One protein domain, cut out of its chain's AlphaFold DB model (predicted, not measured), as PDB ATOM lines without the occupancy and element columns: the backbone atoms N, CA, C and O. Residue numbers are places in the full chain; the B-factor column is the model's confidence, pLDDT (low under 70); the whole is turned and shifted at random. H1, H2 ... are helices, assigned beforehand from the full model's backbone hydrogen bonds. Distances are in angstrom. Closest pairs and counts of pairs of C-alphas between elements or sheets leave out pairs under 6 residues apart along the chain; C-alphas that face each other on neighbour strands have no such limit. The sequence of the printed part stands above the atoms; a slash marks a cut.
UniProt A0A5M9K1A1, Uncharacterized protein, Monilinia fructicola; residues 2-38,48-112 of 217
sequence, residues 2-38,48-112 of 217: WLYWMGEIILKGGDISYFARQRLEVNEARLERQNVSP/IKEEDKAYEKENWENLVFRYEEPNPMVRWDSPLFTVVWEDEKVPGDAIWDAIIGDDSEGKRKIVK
ATOM      1  N   TRP A   2     -51.980   4.726 -39.781       25.39
ATOM      2  CA  TRP A   2     -51.234   4.551 -38.517       25.39
ATOM      3  C   TRP A   2     -51.484   3.191 -37.828       25.39
ATOM      4  O   TRP A   2     -50.607   2.648 -37.167       25.39
ATOM      5  N   LEU A   3     -52.669   2.611 -38.044       26.42
ATOM      6  CA  LEU A   3     -53.093   1.318 -37.490       26.42
ATOM      7  C   LEU A   3     -52.420   0.093 -38.136       26.42
ATOM      8  O   LEU A   3     -52.357  -0.946 -37.496       26.42
ATOM      9  N   TYR A   4     -51.900   0.203 -39.365       31.84
ATOM     10  CA  TYR A   4     -51.152  -0.891 -40.006       31.84
ATOM     11  C   TYR A   4     -49.694  -0.922 -39.524       31.84
ATOM     12  O   TYR A   4     -49.145  -1.990 -39.291       31.84
ATOM     13  N   TRP A   5     -49.107   0.254 -39.277       34.09
ATOM     14  CA  TRP A   5     -47.727   0.397 -38.813       34.09
ATOM     15  C   TRP A   5     -47.559   0.023 -37.329       34.09
ATOM     16  O   TRP A   5     -46.672  -0.753 -36.989       34.09
ATOM     17  N   MET A   6     -48.475   0.449 -36.445       32.59
ATOM     18  CA  MET A   6     -48.536  -0.080 -35.068       32.59
ATOM     19  C   MET A   6     -49.057  -1.521 -35.009       32.59
ATOM     20  O   MET A   6     -48.713  -2.270 -34.094       32.59
ATOM     21  N   GLY A   7     -49.851  -1.912 -36.008       30.72
ATOM     22  CA  GLY A   7     -50.397  -3.250 -36.159       30.72
ATOM     23  C   GLY A   7     -49.335  -4.326 -36.346       30.72
ATOM     24  O   GLY A   7     -49.615  -5.440 -35.964       30.72
ATOM     25  N   GLU A   8     -48.124  -4.024 -36.832       36.94
ATOM     26  CA  GLU A   8     -46.999  -4.981 -36.873       36.94
ATOM     27  C   GLU A   8     -46.038  -4.890 -35.678       36.94
ATOM     28  O   GLU A   8     -45.199  -5.774 -35.477       36.94
ATOM     29  N   ILE A   9     -46.143  -3.820 -34.889       40.12
ATOM     30  CA  ILE A   9     -45.252  -3.495 -33.765       40.12
ATOM     31  C   ILE A   9     -45.802  -4.061 -32.447       40.12
ATOM     32  O   ILE A   9     -45.028  -4.541 -31.629       40.12
ATOM     33  N   ILE A  10     -47.127  -4.107 -32.279       38.06
ATOM     34  CA  ILE A  10     -47.803  -4.696 -31.102       38.06
ATOM     35  C   ILE A  10     -47.880  -6.238 -31.200       38.06
ATOM     36  O   ILE A  10     -48.219  -6.932 -30.245       38.06
ATOM     37  N   LEU A  11     -47.509  -6.804 -32.353       44.91
ATOM     38  CA  LEU A  11     -47.649  -8.225 -32.654       44.91
ATOM     39  C   LEU A  11     -46.551  -9.124 -32.094       44.91
ATOM     40  O   LEU A  11     -46.548 -10.280 -32.466       44.91
ATOM     41  N   LYS A  12     -45.546  -8.688 -31.337       47.84
ATOM     42  CA  LYS A  12     -44.399  -9.579 -31.062       47.84
ATOM     43  C   LYS A  12     -43.886  -9.339 -29.636       47.84
ATOM     44  O   LYS A  12     -43.136  -8.405 -29.451       47.84
ATOM     45  N   GLY A  13     -44.346 -10.101 -28.636       48.56
ATOM     46  CA  GLY A  13     -44.067  -9.965 -27.196       48.56
ATOM     47  C   GLY A  13     -42.865 -10.789 -26.717       48.56
ATOM     48  O   GLY A  13     -42.798 -11.996 -26.915       48.56
ATOM     49  N   GLY A  14     -41.900 -10.126 -26.095       53.16
ATOM     50  CA  GLY A  14     -40.526 -10.577 -25.865       53.16
ATOM     51  C   GLY A  14     -39.687  -9.406 -25.334       53.16
ATOM     52  O   GLY A  14     -40.162  -8.279 -25.281       53.16
ATOM     53  N   ASP A  15     -38.455  -9.661 -24.901       59.09
ATOM     54  CA  ASP A  15     -37.606  -8.639 -24.268       59.09
ATOM     55  C   ASP A  15     -37.340  -7.446 -25.214       59.09
ATOM     56  O   ASP A  15     -36.885  -7.633 -26.349       59.09
ATOM     57  N   ILE A  16     -37.574  -6.215 -24.741       59.34
ATOM     58  CA  ILE A  16     -37.322  -4.942 -25.450       59.34
ATOM     59  C   ILE A  16     -35.944  -4.940 -26.132       59.34
ATOM     60  O   ILE A  16     -35.791  -4.495 -27.274       59.34
ATOM     61  N   SER A  17     -34.934  -5.503 -25.464       59.03
ATOM     62  CA  SER A  17     -33.549  -5.570 -25.950       59.03
ATOM     63  C   SER A  17     -33.372  -6.520 -27.136       59.03
ATOM     64  O   SER A  17     -32.453  -6.369 -27.945       59.03
ATOM     65  N   TYR A  18     -34.209  -7.550 -27.228       62.75
ATOM     66  CA  TYR A  18     -34.238  -8.493 -28.342       62.75
ATOM     67  C   TYR A  18     -34.931  -7.869 -29.559       62.75
ATOM     68  O   TYR A  18     -34.373  -7.895 -30.658       62.75
ATOM     69  N   PHE A  19     -36.066  -7.192 -29.364       63.50
ATOM     70  CA  PHE A  19     -36.773  -6.538 -30.471       63.50
ATOM     71  C   PHE A  19     -36.050  -5.342 -31.052       63.50
ATOM     72  O   PHE A  19     -36.028  -5.183 -32.272       63.50
ATOM     73  N   ALA A  20     -35.425  -4.522 -30.208       69.69
ATOM     74  CA  ALA A  20     -34.636  -3.388 -30.665       69.69
ATOM     75  C   ALA A  20     -33.535  -3.821 -31.647       69.69
ATOM     76  O   ALA A  20     -33.347  -3.179 -32.678       69.69
ATOM     77  N   ARG A  21     -32.859  -4.944 -31.363       69.56
ATOM     78  CA  ARG A  21     -31.816  -5.518 -32.228       69.56
ATOM     79  C   ARG A  21     -32.382  -6.030 -33.546       69.56
ATOM     80  O   ARG A  21     -31.898  -5.663 -34.609       69.56
ATOM     81  N   GLN A  22     -33.453  -6.810 -33.486       69.12
ATOM     82  CA  GLN A  22     -34.049  -7.403 -34.680       69.12
ATOM     83  C   GLN A  22     -34.677  -6.358 -35.613       69.12
ATOM     84  O   GLN A  22     -34.678  -6.504 -36.833       69.12
ATOM     85  N   ARG A  23     -35.195  -5.260 -35.057       72.69
ATOM     86  CA  ARG A  23     -35.733  -4.147 -35.842       72.69
ATOM     87  C   ARG A  23     -34.651  -3.198 -36.357       72.69
ATOM     88  O   ARG A  23     -34.840  -2.630 -37.430       72.69
ATOM     89  N   LEU A  24     -33.523  -3.084 -35.654       77.38
ATOM     90  CA  LEU A  24     -32.333  -2.420 -36.180       77.38
ATOM     91  C   LEU A  24     -31.847  -3.125 -37.453       77.38
ATOM     92  O   LEU A  24     -31.668  -2.448 -38.455       77.38
ATOM     93  N   GLU A  25     -31.757  -4.460 -37.462       80.25
ATOM     94  CA  GLU A  25     -31.368  -5.239 -38.655       80.25
ATOM     95  C   GLU A  25     -32.300  -4.981 -39.851       80.25
ATOM     96  O   GLU A  25     -31.852  -4.787 -40.980       80.25
ATOM     97  N   VAL A  26     -33.616  -4.920 -39.616       80.62
ATOM     98  CA  VAL A  26     -34.593  -4.592 -40.669       80.62
ATOM     99  C   VAL A  26     -34.419  -3.153 -41.163       80.62
ATOM    100  O   VAL A  26     -34.512  -2.903 -42.367       80.62
ATOM    101  N   ASN A  27     -34.175  -2.203 -40.258       82.19
ATOM    102  CA  ASN A  27     -33.954  -0.804 -40.613       82.19
ATOM    103  C   ASN A  27     -32.650  -0.613 -41.405       82.19
ATOM    104  O   ASN A  27     -32.635   0.105 -42.403       82.19
ATOM    105  N   GLU A  28     -31.580  -1.302 -41.010       82.06
ATOM    106  CA  GLU A  28     -30.296  -1.330 -41.715       82.06
ATOM    107  C   GLU A  28     -30.443  -1.943 -43.111       82.06
ATOM    108  O   GLU A  28     -30.013  -1.333 -44.086       82.06
ATOM    109  N   ALA A  29     -31.166  -3.057 -43.254       82.12
ATOM    110  CA  ALA A  29     -31.447  -3.655 -44.561       82.12
ATOM    111  C   ALA A  29     -32.245  -2.720 -45.493       82.12
ATOM    112  O   ALA A  29     -32.036  -2.717 -46.710       82.12
ATOM    113  N   ARG A  30     -33.162  -1.904 -44.950       81.06
ATOM    114  CA  ARG A  30     -33.866  -0.861 -45.723       81.06
ATOM    115  C   ARG A  30     -32.907   0.247 -46.158       81.06
ATOM    116  O   ARG A  30     -32.965   0.686 -47.305       81.06
ATOM    117  N   LEU A  31     -32.006   0.656 -45.268       79.94
ATOM    118  CA  LEU A  31     -31.016   1.703 -45.517       79.94
ATOM    119  C   LEU A  31     -29.997   1.265 -46.582       79.94
ATOM    120  O   LEU A  31     -29.653   2.042 -47.469       79.94
ATOM    121  N   GLU A  32     -29.582  -0.002 -46.562       78.81
ATOM    122  CA  GLU A  32     -28.741  -0.609 -47.597       78.81
ATOM    123  C   GLU A  32     -29.441  -0.642 -48.959       78.81
ATOM    124  O   GLU A  32     -28.868  -0.190 -49.949       78.81
ATOM    125  N   ARG A  33     -30.703  -1.090 -49.036       75.38
ATOM    126  CA  ARG A  33     -31.475  -1.089 -50.300       75.38
ATOM    127  C   ARG A  33     -31.638   0.314 -50.885       75.38
ATOM    128  O   ARG A  33     -31.575   0.491 -52.103       75.38
ATOM    129  N   GLN A  34     -31.816   1.306 -50.019       71.56
ATOM    130  CA  GLN A  34     -31.922   2.708 -50.406       71.56
ATOM    131  C   GLN A  34     -30.578   3.271 -50.901       71.56
ATOM    132  O   GLN A  34     -30.555   4.038 -51.862       71.56
ATOM    133  N   ASN A  35     -29.458   2.831 -50.316       68.44
ATOM    134  CA  ASN A  35     -28.102   3.238 -50.703       68.44
ATOM    135  C   ASN A  35     -27.535   2.494 -51.928       68.44
ATOM    136  O   ASN A  35     -26.599   2.996 -52.544       68.44
ATOM    137  N   VAL A  36     -28.076   1.323 -52.297       63.66
ATOM    138  CA  VAL A  36     -27.651   0.516 -53.468       63.66
ATOM    139  C   VAL A  36     -28.360   0.929 -54.774       63.66
ATOM    140  O   VAL A  36     -27.845   0.681 -55.864       63.66
ATOM    141  N   SER A  37     -29.474   1.669 -54.695       55.81
ATOM    142  CA  SER A  37     -30.183   2.243 -55.858       55.81
ATOM    143  C   SER A  37     -29.539   3.441 -56.620       55.81
ATOM    144  O   SER A  37     -30.251   4.045 -57.420       55.81
ATOM    145  N   PRO A  38     -28.248   3.838 -56.487       52.97
ATOM    146  CA  PRO A  38     -27.699   4.899 -57.345       52.97
ATOM    147  C   PRO A  38     -27.285   4.515 -58.779       52.97
ATOM    148  O   PRO A  38     -26.823   5.410 -59.483       52.97
ATOM    149  N   ILE A  48     -39.760   4.343 -53.856       62.28
ATOM    150  CA  ILE A  48     -39.968   3.560 -52.629       62.28
ATOM    151  C   ILE A  48     -41.085   4.223 -51.806       62.28
ATOM    152  O   ILE A  48     -40.975   5.404 -51.448       62.28
ATOM    153  N   LYS A  49     -42.156   3.471 -51.517       66.88
ATOM    154  CA  LYS A  49     -43.279   3.947 -50.698       66.88
ATOM    155  C   LYS A  49     -42.758   4.402 -49.335       66.88
ATOM    156  O   LYS A  49     -41.818   3.819 -48.805       66.88
ATOM    157  N   GLU A  50     -43.351   5.443 -48.748       66.75
ATOM    158  CA  GLU A  50     -42.859   5.992 -47.471       66.75
ATOM    159  C   GLU A  50     -42.768   4.948 -46.346       66.75
ATOM    160  O   GLU A  50     -41.864   5.022 -45.522       66.75
ATOM    161  N   GLU A  51     -43.647   3.946 -46.362       62.44
ATOM    162  CA  GLU A  51     -43.694   2.813 -45.425       62.44
ATOM    163  C   GLU A  51     -42.477   1.867 -45.490       62.44
ATOM    164  O   GLU A  51     -42.128   1.221 -44.494       62.44
ATOM    165  N   ASP A  52     -41.786   1.846 -46.630       67.88
ATOM    166  CA  ASP A  52     -40.625   0.991 -46.895       67.88
ATOM    167  C   ASP A  52     -39.287   1.714 -46.689       67.88
ATOM    168  O   ASP A  52     -38.222   1.094 -46.759       67.88
ATOM    169  N   LYS A  53     -39.320   3.024 -46.410       78.00
ATOM    170  CA  LYS A  53     -38.113   3.809 -46.137       78.00
ATOM    171  C   LYS A  53     -37.510   3.436 -44.783       78.00
ATOM    172  O   LYS A  53     -38.206   3.032 -43.847       78.00
ATOM    173  N   ALA A  54     -36.191   3.565 -44.691       79.00
ATOM    174  CA  ALA A  54     -35.480   3.416 -43.431       79.00
ATOM    175  C   ALA A  54     -35.662   4.662 -42.555       79.00
ATOM    176  O   ALA A  54     -35.707   5.790 -43.052       79.00
ATOM    177  N   TYR A  55     -35.710   4.457 -41.245       82.88
ATOM    178  CA  TYR A  55     -35.534   5.522 -40.271       82.88
ATOM    179  C   TYR A  55     -34.071   5.942 -40.227       82.88
ATOM    180  O   TYR A  55     -33.166   5.102 -40.219       82.88
ATOM    181  N   GLU A  56     -33.840   7.247 -40.113       85.56
ATOM    182  CA  GLU A  56     -32.534   7.759 -39.712       85.56
ATOM    183  C   GLU A  56     -32.144   7.181 -38.349       85.56
ATOM    184  O   GLU A  56     -32.984   7.026 -37.458       85.56
ATOM    185  N   LYS A  57     -30.857   6.876 -38.182       81.75
ATOM    186  CA  LYS A  57     -30.341   6.159 -37.011       81.75
ATOM    187  C   LYS A  57     -30.691   6.839 -35.682       81.75
ATOM    188  O   LYS A  57     -31.145   6.169 -34.764       81.75
ATOM    189  N   GLU A  58     -30.541   8.160 -35.601       83.88
ATOM    190  CA  GLU A  58     -30.851   8.928 -34.387       83.88
ATOM    191  C   GLU A  58     -32.348   8.873 -34.038       83.88
ATOM    192  O   GLU A  58     -32.723   8.693 -32.878       83.88
ATOM    193  N   ASN A  59     -33.216   8.943 -35.053       84.25
ATOM    194  CA  ASN A  59     -34.660   8.819 -34.869       84.25
ATOM    195  C   ASN A  59     -35.040   7.405 -34.413       84.25
ATOM    196  O   ASN A  59     -35.855   7.253 -33.504       84.25
ATOM    197  N   TRP A  60     -34.423   6.374 -34.995       83.12
ATOM    198  CA  TRP A  60     -34.620   4.984 -34.589       83.12
ATOM    199  C   TRP A  60     -34.232   4.749 -33.120       83.12
ATOM    200  O   TRP A  60     -35.026   4.217 -32.345       83.12
ATOM    201  N   GLU A  61     -33.043   5.200 -32.715       83.69
ATOM    202  CA  GLU A  61     -32.553   5.076 -31.336       83.69
ATOM    203  C   GLU A  61     -33.465   5.804 -30.337       83.69
ATOM    204  O   GLU A  61     -33.775   5.269 -29.270       83.69
ATOM    205  N   ASN A  62     -33.964   6.991 -30.698       85.50
ATOM    206  CA  ASN A  62     -34.895   7.749 -29.863       85.50
ATOM    207  C   ASN A  62     -36.242   7.032 -29.673       85.50
ATOM    208  O   ASN A  62     -36.784   7.031 -28.567       85.50
ATOM    209  N   LEU A  63     -36.767   6.411 -30.735       84.69
ATOM    210  CA  LEU A  63     -38.018   5.650 -30.695       84.69
ATOM    211  C   LEU A  63     -37.897   4.418 -29.799       84.69
ATOM    212  O   LEU A  63     -38.766   4.191 -28.961       84.69
ATOM    213  N   VAL A  64     -36.807   3.661 -29.937       84.31
ATOM    214  CA  VAL A  64     -36.537   2.489 -29.093       84.31
ATOM    215  C   VAL A  64     -36.398   2.894 -27.627       84.31
ATOM    216  O   VAL A  64     -36.973   2.247 -26.759       84.31
ATOM    217  N   PHE A  65     -35.680   3.983 -27.338       82.12
ATOM    218  CA  PHE A  65     -35.466   4.448 -25.964       82.12
ATOM    219  C   PHE A  65     -36.761   4.865 -25.251       82.12
ATOM    220  O   PHE A  65     -36.865   4.729 -24.035       82.12
ATOM    221  N   ARG A  66     -37.740   5.398 -25.991       89.31
ATOM    222  CA  ARG A  66     -39.015   5.894 -25.443       89.31
ATOM    223  C   ARG A  66     -40.131   4.854 -25.429       89.31
ATOM    224  O   ARG A  66     -41.239   5.177 -25.010       89.31
ATOM    225  N   TYR A  67     -39.879   3.659 -25.946       83.81
ATOM    226  CA  TYR A  67     -40.886   2.615 -26.009       83.81
ATOM    227  C   TYR A  67     -41.161   2.038 -24.613       83.81
ATOM    228  O   TYR A  67     -40.238   1.642 -23.905       83.81
ATOM    229  N   GLU A  68     -42.441   1.958 -24.248       82.94
ATOM    230  CA  GLU A  68     -42.930   1.295 -23.039       82.94
ATOM    231  C   GLU A  68     -43.898   0.178 -23.446       82.94
ATOM    232  O   GLU A  68     -44.734   0.364 -24.333       82.94
ATOM    233  N   GLU A  69     -43.774  -0.996 -22.823       82.06
ATOM    234  CA  GLU A  69     -44.673  -2.115 -23.107       82.06
ATOM    235  C   GLU A  69     -46.081  -1.856 -22.549       82.06
ATOM    236  O   GLU A  69     -46.204  -1.347 -21.430       82.06
ATOM    237  N   PRO A  70     -47.143  -2.257 -23.279       83.38
ATOM    238  CA  PRO A  70     -48.512  -2.182 -22.780       83.38
ATOM    239  C   PRO A  70     -48.658  -2.876 -21.421       83.38
ATOM    240  O   PRO A  70     -48.257  -4.033 -21.256       83.38
ATOM    241  N   ASN A  71     -49.248  -2.195 -20.439       80.31
ATOM    242  CA  ASN A  71     -49.360  -2.711 -19.082       80.31
ATOM    243  C   ASN A  71     -50.595  -3.619 -18.907       80.31
ATOM    244  O   ASN A  71     -51.727  -3.123 -18.826       80.31
ATOM    245  N   PRO A  72     -50.422  -4.941 -18.698       81.00
ATOM    246  CA  PRO A  72     -51.542  -5.873 -18.587       81.00
ATOM    247  C   PRO A  72     -52.399  -5.650 -17.335       81.00
ATOM    248  O   PRO A  72     -53.550  -6.088 -17.301       81.00
ATOM    249  N   MET A  73     -51.869  -4.968 -16.312       82.06
ATOM    250  CA  MET A  73     -52.586  -4.665 -15.068       82.06
ATOM    251  C   MET A  73     -53.510  -3.447 -15.199       82.06
ATOM    252  O   MET A  73     -54.378  -3.237 -14.347       82.06
ATOM    253  N   VAL A  74     -53.352  -2.638 -16.249       87.06
ATOM    254  CA  VAL A  74     -54.153  -1.434 -16.479       87.06
ATOM    255  C   VAL A  74     -55.237  -1.743 -17.501       87.06
ATOM    256  O   VAL A  74     -54.968  -2.050 -18.651       87.06
ATOM    257  N   ARG A  75     -56.508  -1.610 -17.104       80.12
ATOM    258  CA  ARG A  75     -57.657  -1.992 -17.948       80.12
ATOM    259  C   ARG A  75     -57.636  -1.386 -19.359       80.12
ATOM    260  O   ARG A  75     -58.114  -2.031 -20.284       80.12
ATOM    261  N   TRP A  76     -57.186  -0.140 -19.500       80.69
ATOM    262  CA  TRP A  76     -57.180   0.574 -20.781       80.69
ATOM    263  C   TRP A  76     -55.885   0.389 -21.584       80.69
ATOM    264  O   TRP A  76     -55.870   0.755 -22.752       80.69
ATOM    265  N   ASP A  77     -54.853  -0.195 -20.972       79.50
ATOM    266  CA  ASP A  77     -53.522  -0.421 -21.557       79.50
ATOM    267  C   ASP A  77     -53.175  -1.923 -21.650       79.50
ATOM    268  O   ASP A  77     -52.088  -2.319 -22.053       79.50
ATOM    269  N   SER A  78     -54.121  -2.788 -21.271       83.06
ATOM    270  CA  SER A  78     -53.974  -4.237 -21.340       83.06
ATOM    271  C   SER A  78     -54.163  -4.700 -22.791       83.06
ATOM    272  O   SER A  78     -55.224  -4.439 -23.375       83.06
ATOM    273  N   PRO A  79     -53.168  -5.372 -23.399       86.88
ATOM    274  CA  PRO A  79     -53.248  -5.789 -24.792       86.88
ATOM    275  C   PRO A  79     -54.292  -6.902 -24.975       86.88
ATOM    276  O   PRO A  79     -54.394  -7.820 -24.165       86.88
ATOM    277  N   LEU A  80     -55.068  -6.842 -26.065       84.38
ATOM    278  CA  LEU A  80     -56.086  -7.859 -26.376       84.38
ATOM    279  C   LEU A  80     -55.474  -9.153 -26.931       84.38
ATOM    280  O   LEU A  80     -55.961 -10.244 -26.644       84.38
ATOM    281  N   PHE A  81     -54.412  -9.017 -27.725       84.62
ATOM    282  CA  PHE A  81     -53.623 -10.118 -28.260       84.62
ATOM    283  C   PHE A  81     -52.146  -9.772 -28.116       84.62
ATOM    284  O   PHE A  81     -51.750  -8.641 -28.396       84.62
ATOM    285  N   THR A  82     -51.348 -10.765 -27.740       80.62
ATOM    286  CA  THR A  82     -49.889 -10.716 -27.822       80.62
ATOM    287  C   THR A  82     -49.492 -11.759 -28.846       80.62
ATOM    288  O   THR A  82     -49.738 -12.945 -28.644       80.62
ATOM    289  N   VAL A  83     -48.936 -11.330 -29.968       78.81
ATOM    290  CA  VAL A  83     -48.309 -12.246 -30.930       78.81
ATOM    291  C   VAL A  83     -46.804 -12.263 -30.591       78.81
ATOM    292  O   VAL A  83     -46.376 -11.372 -29.862       78.81
ATOM    293  N   VAL A  84     -45.997 -13.258 -30.978       73.81
ATOM    294  CA  VAL A  84     -44.551 -13.342 -30.641       73.81
ATOM    295  C   VAL A  84     -43.709 -13.353 -31.922       73.81
ATOM    296  O   VAL A  84     -44.191 -13.752 -32.981       73.81
ATOM    297  N   TRP A  85     -42.451 -12.876 -31.894       67.81
ATOM    298  CA  TRP A  85     -41.638 -12.850 -33.125       67.81
ATOM    299  C   TRP A  85     -41.238 -14.220 -33.638       67.81
ATOM    300  O   TRP A  85     -41.186 -14.395 -34.855       67.81
ATOM    301  N   GLU A  86     -41.000 -15.150 -32.722       70.19
ATOM    302  CA  GLU A  86     -40.601 -16.533 -32.989       70.19
ATOM    303  C   GLU A  86     -41.681 -17.334 -33.728       70.19
ATOM    304  O   GLU A  86     -41.362 -18.334 -34.370       70.19
ATOM    305  N   ASP A  87     -42.936 -16.875 -33.697       74.38
ATOM    306  CA  ASP A  87     -44.024 -17.502 -34.434       74.38
ATOM    307  C   ASP A  87     -43.818 -17.318 -35.946       74.38
ATOM    308  O   ASP A  87     -43.770 -16.199 -36.469       74.38
ATOM    309  N   GLU A  88     -43.732 -18.441 -36.665       74.81
ATOM    310  CA  GLU A  88     -43.491 -18.481 -38.115       74.81
ATOM    311  C   GLU A  88     -44.583 -17.743 -38.907       74.81
ATOM    312  O   GLU A  88     -44.319 -17.158 -39.959       74.81
ATOM    313  N   LYS A  89     -45.823 -17.752 -38.402       79.69
ATOM    314  CA  LYS A  89     -46.972 -17.094 -39.027       79.69
ATOM    315  C   LYS A  89     -47.847 -16.427 -37.981       79.69
ATOM    316  O   LYS A  89     -48.218 -17.042 -36.986       79.69
ATOM    317  N   VAL A  90     -48.239 -15.188 -38.265       82.19
ATOM    318  CA  VAL A  90     -49.256 -14.486 -37.478       82.19
ATOM    319  C   VAL A  90     -50.610 -15.154 -37.741       82.19
ATOM    320  O   VAL A  90     -50.996 -15.274 -38.908       82.19
ATOM    321  N   PRO A  91     -51.357 -15.572 -36.704       83.62
ATOM    322  CA  PRO A  91     -52.669 -16.191 -36.864       83.62
ATOM    323  C   PRO A  91     -53.745 -15.131 -37.175       83.62
ATOM    324  O   PRO A  91     -54.650 -14.888 -36.379       83.62
ATOM    325  N   GLY A  92     -53.626 -14.473 -38.332       84.06
ATOM    326  CA  GLY A  92     -54.469 -13.344 -38.737       84.06
ATOM    327  C   GLY A  92     -55.957 -13.687 -38.795       84.06
ATOM    328  O   GLY A  92     -56.763 -12.960 -38.222       84.06
ATOM    329  N   ASP A  93     -56.303 -14.827 -39.395       84.06
ATOM    330  CA  ASP A  93     -57.697 -15.276 -39.520       84.06
ATOM    331  C   ASP A  93     -58.335 -15.533 -38.145       84.06
ATOM    332  O   ASP A  93     -59.448 -15.097 -37.875       84.06
ATOM    333  N   ALA A  94     -57.594 -16.141 -37.214       83.00
ATOM    334  CA  ALA A  94     -58.091 -16.384 -35.860       83.00
ATOM    335  C   ALA A  94     -58.266 -15.087 -35.047       83.00
ATOM    336  O   ALA A  94     -59.204 -14.973 -34.256       83.00
ATOM    337  N   ILE A  95     -57.383 -14.100 -35.235       84.81
ATOM    338  CA  ILE A  95     -57.529 -12.768 -34.624       84.81
ATOM    339  C   ILE A  95     -58.757 -12.061 -35.204       84.81
ATOM    340  O   ILE A  95     -59.546 -11.480 -34.454       84.81
ATOM    341  N   TRP A  96     -58.944 -12.137 -36.524       84.75
ATOM    342  CA  TRP A  96     -60.099 -11.576 -37.218       84.75
ATOM    343  C   TRP A  96     -61.409 -12.162 -36.683       84.75
ATOM    344  O   TRP A  96     -62.274 -11.412 -36.218       84.75
ATOM    345  N   ASP A  97     -61.503 -13.491 -36.628       83.81
ATOM    346  CA  ASP A  97     -62.654 -14.212 -36.083       83.81
ATOM    347  C   ASP A  97     -62.904 -13.871 -34.605       83.81
ATOM    348  O   ASP A  97     -64.048 -13.754 -34.167       83.81
ATOM    349  N   ALA A  98     -61.860 -13.655 -33.802       82.00
ATOM    350  CA  ALA A  98     -62.012 -13.302 -32.390       82.00
ATOM    351  C   ALA A  98     -62.559 -11.874 -32.161       82.00
ATOM    352  O   ALA A  98     -63.224 -11.613 -31.139       82.00
ATOM    353  N   ILE A  99     -62.279 -10.950 -33.089       81.69
ATOM    354  CA  ILE A  99     -62.736  -9.552 -33.048       81.69
ATOM    355  C   ILE A  99     -64.139  -9.425 -33.649       81.69
ATOM    356  O   ILE A  99     -65.033  -8.876 -33.001       81.69
ATOM    357  N   ILE A 100     -64.325  -9.920 -34.871       82.12
ATOM    358  CA  ILE A 100     -65.532  -9.711 -35.683       82.12
ATOM    359  C   ILE A 100     -66.549 -10.848 -35.488       82.12
ATOM    360  O   ILE A 100     -67.765 -10.622 -35.506       82.12
ATOM    361  N   GLY A 101     -66.069 -12.053 -35.192       75.19
ATOM    362  CA  GLY A 101     -66.829 -13.291 -35.324       75.19
ATOM    363  C   GLY A 101     -66.716 -13.858 -36.738       75.19
ATOM    364  O   GLY A 101     -66.344 -13.157 -37.674       75.19
ATOM    365  N   ASP A 102     -67.062 -15.131 -36.877       71.19
ATOM    366  CA  ASP A 102     -67.147 -15.824 -38.164       71.19
ATOM    367  C   ASP A 102     -68.298 -15.210 -38.998       71.19
ATOM    368  O   ASP A 102     -69.389 -14.948 -38.475       71.19
ATOM    369  N   ASP A 103     -68.037 -14.927 -40.280       63.78
ATOM    370  CA  ASP A 103     -68.987 -14.299 -41.214       63.78
ATOM    371  C   ASP A 103     -70.127 -15.240 -41.645       63.78
ATOM    372  O   ASP A 103     -71.076 -14.811 -42.308       63.78
ATOM    373  N   SER A 104     -70.077 -16.513 -41.240       65.75
ATOM    374  CA  SER A 104     -71.225 -17.410 -41.341       65.75
ATOM    375  C   SER A 104     -72.386 -16.947 -40.448       65.75
ATOM    376  O   SER A 104     -72.217 -16.479 -39.317       65.75
ATOM    377  N   GLU A 105     -73.603 -17.044 -40.991       57.50
ATOM    378  CA  GLU A 105     -74.822 -16.518 -40.374       57.50
ATOM    379  C   GLU A 105     -74.961 -16.949 -38.900       57.50
ATOM    380  O   GLU A 105     -75.042 -18.133 -38.577       57.50
ATOM    381  N   GLY A 106     -74.994 -15.966 -37.993       60.75
ATOM    382  CA  GLY A 106     -75.278 -16.170 -36.567       60.75
ATOM    383  C   GLY A 106     -74.078 -16.191 -35.611       60.75
ATOM    384  O   GLY A 106     -74.304 -16.256 -34.405       60.75
ATOM    385  N   LYS A 107     -72.828 -16.087 -36.091       62.91
ATOM    386  CA  LYS A 107     -71.624 -16.102 -35.226       62.91
ATOM    387  C   LYS A 107     -70.932 -14.750 -35.018       62.91
ATOM    388  O   LYS A 107     -69.946 -14.681 -34.282       62.91
ATOM    389  N   ARG A 108     -71.452 -13.662 -35.597       67.44
ATOM    390  CA  ARG A 108     -70.929 -12.309 -35.348       67.44
ATOM    391  C   ARG A 108     -71.012 -11.953 -33.869       67.44
ATOM    392  O   ARG A 108     -72.058 -12.097 -33.231       67.44
ATOM    393  N   LYS A 109     -69.909 -11.445 -33.324       66.56
ATOM    394  CA  LYS A 109     -69.810 -11.100 -31.906       66.56
ATOM    395  C   LYS A 109     -70.660  -9.864 -31.616       66.56
ATOM    396  O   LYS A 109     -70.301  -8.745 -31.972       66.56
ATOM    397  N   ILE A 110     -71.801 -10.056 -30.956       64.25
ATOM    398  CA  ILE A 110     -72.665  -8.945 -30.540       64.25
ATOM    399  C   ILE A 110     -71.945  -8.164 -29.436       64.25
ATOM    400  O   ILE A 110     -71.789  -8.639 -28.309       64.25
ATOM    401  N   VAL A 111     -71.492  -6.953 -29.761       65.94
ATOM    402  CA  VAL A 111     -70.844  -6.060 -28.798       65.94
ATOM    403  C   VAL A 111     -71.895  -5.565 -27.813       65.94
ATOM    404  O   VAL A 111     -72.787  -4.793 -28.166       65.94
ATOM    405  N   LYS A 112     -71.794  -6.000 -26.554       65.44
ATOM    406  CA  LYS A 112     -72.638  -5.470 -25.482       65.44
ATOM    407  C   LYS A 112     -72.311  -3.980 -25.307       65.44
ATOM    408  O   LYS A 112     -71.155  -3.667 -25.012       65.44
TER     409      LYS A 112
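What this domain is: This is residues 2 to 38 and 48 to 112 of the 217 residues of an uncharacterized protein of Monilinia fructicola (UniProt A0A5M9K1A1). A loose, elongated chain path has the long helix H2 and the shorter H3 side by side toward one end, and the small helix H4 with a tail, residues 101 to 112, toward the other. Between these ends lie the short H1 and a long looping stretch, residues 66 to 91, with no named element. The 102 printed residues include four named helices, H1, H2, H3, H4 along the chain, and no named strand; the class is all helix, though under half of the residues, 45 of 102, are in named elements. The whole is loose, with a radius of gyration of the C-alphas of 17.3 A, and spans 56 by 33 by 24 A.

Where its parts are: H1 is residues 2 to 7, beginning at C-alpha 2, (-51.234, 4.551, -38.517). H2, residues 16 to 36, is the longest helix, 30.1 A from first to last C-alpha; C-alpha 16 is at (-37.322, -4.942, -25.450). H3 is residues 57 to 65, 12.3 A. H4 is residues 92 to 100, 12.0 A, ending at C-alpha 100, (-65.532, -9.711, -35.683).

How they stand to each other: H2 and H3 are close but not clearly touching; their closest C-alphas, those of Ala 20 and Val 64, are 6.4 A apart. They run opposite ways at a shallow tilt of 17 degrees. H1 is apart from H2, H3 and H4, and H4 is apart from H2 and H3. Every O i to N i+4 pair is within hydrogen-bond range in H1, H3 and H4; in H2, 16 of 17 are.

The domain as a whole: The C-alphas of Pro 38 and Lys 112 are the two farthest apart, 56.1 A. Residues 39 to 47 are cut out, within the link from H2 to H3; C-alphas 38 and 48 are 13.2 A apart. The link from H1 to H2 is short, and that from H3 to H4, 26 residues, is long. The mean pLDDT of the printed part is 70.9; residues 2 to 22, 35 to 38, 48 to 52, 85 and 103 to 112 are under 70.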